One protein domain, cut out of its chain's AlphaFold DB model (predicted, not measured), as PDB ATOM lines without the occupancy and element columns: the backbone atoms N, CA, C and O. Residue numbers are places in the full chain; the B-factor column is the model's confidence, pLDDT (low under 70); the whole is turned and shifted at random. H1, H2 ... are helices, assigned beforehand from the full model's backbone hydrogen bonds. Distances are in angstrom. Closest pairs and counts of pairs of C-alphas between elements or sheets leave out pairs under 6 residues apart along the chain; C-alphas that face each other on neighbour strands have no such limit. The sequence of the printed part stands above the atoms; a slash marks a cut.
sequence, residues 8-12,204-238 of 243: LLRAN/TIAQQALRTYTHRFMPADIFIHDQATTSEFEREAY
ATOM      1  N   LEU A   8      -0.183  27.416  50.601       93.44
ATOM      2  CA  LEU A   8       1.261  27.209  50.564       93.44
ATOM      3  C   LEU A   8       1.832  27.532  49.169       93.44
ATOM      4  O   LEU A   8       1.354  27.004  48.156       93.44
ATOM      5  N   LEU A   9       2.893  28.340  49.115       92.12
ATOM      6  CA  LEU A   9       3.687  28.574  47.909       92.12
ATOM      7  C   LEU A   9       4.427  27.286  47.518       92.12
ATOM      8  O   LEU A   9       5.414  26.893  48.132       92.12
ATOM      9  N   ARG A  10       3.944  26.608  46.475       92.00
ATOM     10  CA  ARG A  10       4.470  25.292  46.085       92.00
ATOM     11  C   ARG A  10       5.877  25.376  45.489       92.00
ATOM     12  O   ARG A  10       6.103  26.102  44.518       92.00
ATOM     13  N   ALA A  11       6.770  24.523  45.991       91.06
ATOM     14  CA  ALA A  11       8.080  24.274  45.402       91.06
ATOM     15  C   ALA A  11       7.973  23.862  43.919       91.06
ATOM     16  O   ALA A  11       7.170  23.010  43.525       91.06
ATOM     17  N   ASN A  12       8.820  24.456  43.088       91.00
ATOM     18  CA  ASN A  12       8.894  24.241  41.653       91.00
ATOM     19  C   ASN A  12       9.793  23.033  41.357       91.00
ATOM     20  O   ASN A  12      10.983  23.186  41.124       91.00
ATOM     21  N   THR A 204       7.526  36.215  32.446       95.62
ATOM     22  CA  THR A 204       8.210  37.471  32.758       95.62
ATOM     23  C   THR A 204       9.518  37.186  33.464       95.62
ATOM     24  O   THR A 204       9.653  36.139  34.104       95.62
ATOM     25  N   ILE A 205      10.465  38.126  33.416       95.44
ATOM     26  CA  ILE A 205      11.714  37.989  34.180       95.44
ATOM     27  C   ILE A 205      11.443  37.838  35.689       95.44
ATOM     28  O   ILE A 205      12.103  37.047  36.353       95.44
ATOM     29  N   ALA A 206      10.397  38.496  36.207       94.88
ATOM     30  CA  ALA A 206       9.938  38.348  37.588       94.88
ATOM     31  C   ALA A 206       9.352  36.951  37.874       94.88
ATOM     32  O   ALA A 206       9.704  36.329  38.875       94.88
ATOM     33  N   GLN A 207       8.519  36.403  36.977       95.31
ATOM     34  CA  GLN A 207       8.036  35.024  37.113       95.31
ATOM     35  C   GLN A 207       9.187  34.016  37.007       95.31
ATOM     36  O   GLN A 207       9.153  32.991  37.683       95.31
ATOM     37  N   GLN A 208      10.199  34.283  36.178       96.75
ATOM     38  CA  GLN A 208      11.377  33.428  36.098       96.75
ATOM     39  C   GLN A 208      12.203  33.494  37.387       96.75
ATOM     40  O   GLN A 208      12.581  32.441  37.885       96.75
ATOM     41  N   ALA A 209      12.424  34.678  37.962       97.00
ATOM     42  CA  ALA A 209      13.115  34.831  39.241       97.00
ATOM     43  C   ALA A 209      12.399  34.072  40.374       97.00
ATOM     44  O   ALA A 209      13.029  33.281  41.071       97.00
ATOM     45  N   LEU A 210      11.071  34.214  40.489       96.31
ATOM     46  CA  LEU A 210      10.274  33.466  41.468       96.31
ATOM     47  C   LEU A 210      10.340  31.945  41.235       96.31
ATOM     48  O   LEU A 210      10.431  31.184  42.191       96.31
ATOM     49  N   ARG A 211      10.339  31.488  39.974       96.06
ATOM     50  CA  ARG A 211      10.488  30.061  39.627       96.06
ATOM     51  C   ARG A 211      11.883  29.516  39.904       96.06
ATOM     52  O   ARG A 211      11.989  28.352  40.276       96.06
ATOM     53  N   THR A 212      12.924  30.328  39.744       97.25
ATOM     54  CA  THR A 212      14.284  29.989  40.172       97.25
ATOM     55  C   THR A 212      14.331  29.846  41.692       97.25
ATOM     56  O   THR A 212      14.836  28.843  42.194       97.25
ATOM     57  N   TYR A 213      13.756  30.807  42.424       97.38
ATOM     58  CA  TYR A 213      13.695  30.791  43.885       97.38
ATOM     59  C   TYR A 213      12.994  29.531  44.410       97.38
ATOM     60  O   TYR A 213      13.618  28.736  45.108       97.38
ATOM     61  N   THR A 214      11.757  29.262  43.978       96.25
ATOM     62  CA  THR A 214      11.001  28.076  44.425       96.25
ATOM     63  C   THR A 214      11.544  26.743  43.891       96.25
ATOM     64  O   THR A 214      11.024  25.696  44.267       96.25
ATOM     65  N   HIS A 215      12.567  26.748  43.025       96.00
ATOM     66  CA  HIS A 215      13.249  25.543  42.533       96.00
ATOM     67  C   HIS A 215      14.582  25.261  43.243       96.00
ATOM     68  O   HIS A 215      14.906  24.099  43.469       96.00
ATOM     69  N   ARG A 216      15.360  26.303  43.572       95.50
ATOM     70  CA  ARG A 216      16.744  26.178  44.073       95.50
ATOM     71  C   ARG A 216      17.008  26.795  45.447       95.50
ATOM     72  O   ARG A 216      18.017  26.450  46.052       95.50
ATOM     73  N   PHE A 217      16.184  27.739  45.900       95.62
ATOM     74  CA  PHE A 217      16.550  28.682  46.968       95.62
ATOM     75  C   PHE A 217      15.426  28.947  47.985       95.62
ATOM     76  O   PHE A 217      15.473  29.946  48.695       95.62
ATOM     77  N   MET A 218      14.421  28.072  48.059       95.12
ATOM     78  CA  MET A 218      13.326  28.141  49.032       95.12
ATOM     79  C   MET A 218      13.610  27.139  50.168       95.12
ATOM     80  O   MET A 218      13.359  25.950  49.977       95.12
ATOM     81  N   PRO A 219      14.188  27.574  51.308       92.81
ATOM     82  CA  PRO A 219      14.679  26.669  52.356       92.81
ATOM     83  C   PRO A 219      13.577  26.156  53.294       92.81
ATOM     84  O   PRO A 219      13.797  25.197  54.025       92.81
ATOM     85  N   ALA A 220      12.414  26.808  53.294       94.31
ATOM     86  CA  ALA A 220      11.277  26.519  54.156       94.31
ATOM     87  C   ALA A 220       9.962  26.810  53.416       94.31
ATOM     88  O   ALA A 220       9.949  27.504  52.395       94.31
ATOM     89  N   ASP A 221       8.862  26.283  53.945       93.94
ATOM     90  CA  ASP A 221       7.519  26.493  53.413       93.94
ATOM     91  C   ASP A 221       7.026  27.932  53.651       93.94
ATOM     92  O   ASP A 221       7.112  28.467  54.755       93.94
ATOM     93  N   ILE A 222       6.491  28.566  52.599       94.19
ATOM     94  CA  ILE A 222       6.012  29.957  52.625       94.19
ATOM     95  C   ILE A 222       4.491  29.978  52.479       94.19
ATOM     96  O   ILE A 222       3.945  29.694  51.410       94.19
ATOM     97  N   PHE A 223       3.803  30.344  53.556       93.38
ATOM     98  CA  PHE A 223       2.348  30.450  53.598       93.38
ATOM     99  C   PHE A 223       1.892  31.838  53.136       93.38
ATOM    100  O   PHE A 223       2.358  32.859  53.632       93.38
ATOM    101  N   ILE A 224       0.961  31.877  52.184       90.88
ATOM    102  CA  ILE A 224       0.335  33.102  51.687       90.88
ATOM    103  C   ILE A 224      -1.056  33.190  52.314       90.88
ATOM    104  O   ILE A 224      -1.907  32.357  52.016       90.88
ATOM    105  N   HIS A 225      -1.288  34.192  53.162       90.31
ATOM    106  CA  HIS A 225      -2.600  34.531  53.734       90.31
ATOM    107  C   HIS A 225      -3.498  35.267  52.723       90.31
ATOM    108  O   HIS A 225      -3.020  35.860  51.753       90.31
ATOM    109  N   ASP A 226      -4.802  35.300  52.978       90.81
ATOM    110  CA  ASP A 226      -5.815  36.041  52.214       90.81
ATOM    111  C   ASP A 226      -6.406  37.262  52.943       90.81
ATOM    112  O   ASP A 226      -7.075  38.069  52.300       90.81
ATOM    113  N   GLN A 227      -6.090  37.448  54.230       90.06
ATOM    114  CA  GLN A 227      -6.555  38.568  55.062       90.06
ATOM    115  C   GLN A 227      -6.333  39.935  54.390       90.06
ATOM    116  O   GLN A 227      -5.195  40.310  54.077       90.06
ATOM    117  N   ALA A 228      -7.431  40.661  54.160       86.19
ATOM    118  CA  ALA A 228      -7.446  41.907  53.394       86.19
ATOM    119  C   ALA A 228      -6.784  43.062  54.155       86.19
ATOM    120  O   ALA A 228      -5.831  43.636  53.641       86.19
ATOM    121  N   THR A 229      -7.196  43.302  55.402       87.81
ATOM    122  CA  THR A 229      -6.654  44.357  56.278       87.81
ATOM    123  C   THR A 229      -5.146  44.214  56.495       87.81
ATOM    124  O   THR A 229      -4.398  45.176  56.358       87.81
ATOM    125  N   THR A 230      -4.655  42.992  56.729       85.94
ATOM    126  CA  THR A 230      -3.209  42.706  56.763       85.94
ATOM    127  C   THR A 230      -2.539  43.075  55.436       85.94
ATOM    128  O   THR A 230      -1.515  43.746  55.439       85.94
ATOM    129  N   SER A 231      -3.153  42.710  54.302       85.69
ATOM    130  CA  SER A 231      -2.651  43.035  52.955       85.69
ATOM    131  C   SER A 231      -2.726  44.535  52.605       85.69
ATOM    132  O   SER A 231      -2.235  44.921  51.540       85.69
ATOM    133  N   GLU A 232      -3.376  45.359  53.432       88.69
ATOM    134  CA  GLU A 232      -3.457  46.820  53.318       88.69
ATOM    135  C   GLU A 232      -2.365  47.472  54.177       88.69
ATOM    136  O   GLU A 232      -1.520  48.174  53.622       88.69
ATOM    137  N   PHE A 233      -2.256  47.113  55.463       90.38
ATOM    138  CA  PHE A 233      -1.146  47.549  56.325       90.38
ATOM    139  C   PHE A 233       0.235  47.168  55.755       90.38
ATOM    140  O   PHE A 233       1.167  47.972  55.791       90.38
ATOM    141  N   GLU A 234       0.372  45.983  55.145       90.00
ATOM    142  CA  GLU A 234       1.585  45.564  54.419       90.00
ATOM    143  C   GLU A 234       1.972  46.517  53.275       90.00
ATOM    144  O   GLU A 234       3.152  46.636  52.948       90.00
ATOM    145  N   ARG A 235       0.997  47.183  52.640       87.75
ATOM    146  CA  ARG A 235       1.233  48.132  51.536       87.75
ATOM    147  C   ARG A 235       1.553  49.523  52.047       87.75
ATOM    148  O   ARG A 235       2.404  50.181  51.461       87.75
ATOM    149  N   GLU A 236       0.894  49.954  53.116       91.44
ATOM    150  CA  GLU A 236       1.174  51.231  53.780       91.44
ATOM    151  C   GLU A 236       2.584  51.241  54.386       91.44
ATOM    152  O   GLU A 236       3.293  52.240  54.288       91.44
ATOM    153  N   ALA A 237       3.040  50.099  54.913       91.31
ATOM    154  CA  ALA A 237       4.411  49.900  55.378       91.31
ATOM    155  C   ALA A 237       5.444  49.666  54.250       91.31
ATOM    156  O   ALA A 237       6.648  49.621  54.521       91.31
ATOM    157  N   TYR A 238       5.024  49.501  52.987       88.44
ATOM    158  CA  TYR A 238       5.932  49.220  51.868       88.44
ATOM    159  C   TYR A 238       6.553  50.506  51.301       88.44
ATOM    160  O   TYR A 238       6.135  51.047  50.273       88.44
TER     161      TYR A 238
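AT A GLANCE: This is residues 8 to 12 and 204 to 238 of the 243 residues of an uncharacterized protein of marine sediment metagenome (UniProt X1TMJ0). Two helices lie far from each other at the two ends of a long open link, with the short piece of residues 8 to 12 beside the end of H1 and the link. Residues 226 to 238, with H2, stick out from the rest. The printed part has 40 residues with two named helices, H1 then H2, and no named strand; its class is all helix, though under half of the residues are in named elements. It is loose, with a radius of gyration of the C-alphas of 12.7 A, and spans 31 by 22 by 14 A.

IN THESE COORDINATES: Residues 8 to 12 come first, from C-alpha 8 at (1.261, 27.209, 50.564). After the cut, H1 is residues 205 to 216, 16.2 A long, from C-alpha 205 at (11.714, 37.989, 34.180). H2 is residues 230 to 236, 10.0 A long, ending with C-alpha 236 at (1.174, 51.231, 53.780).

HOW THE PARTS SIT: H1 and H2 are apart, with no C-alpha of the one within 8 A of the other. In H1 every O i to N i+4 pair is within hydrogen-bond range; in H2, 2 of 3.

THE WHOLE: The C-alphas farthest apart, of Arg 216 and Thr 229, are 32.0 A apart. Residues 13 to 203 are not printed; C-alphas 12 and 204 are 16.0 A apart across the cut. The link from H1 to H2 is long, 13 residues. No printed residue has pLDDT under 70.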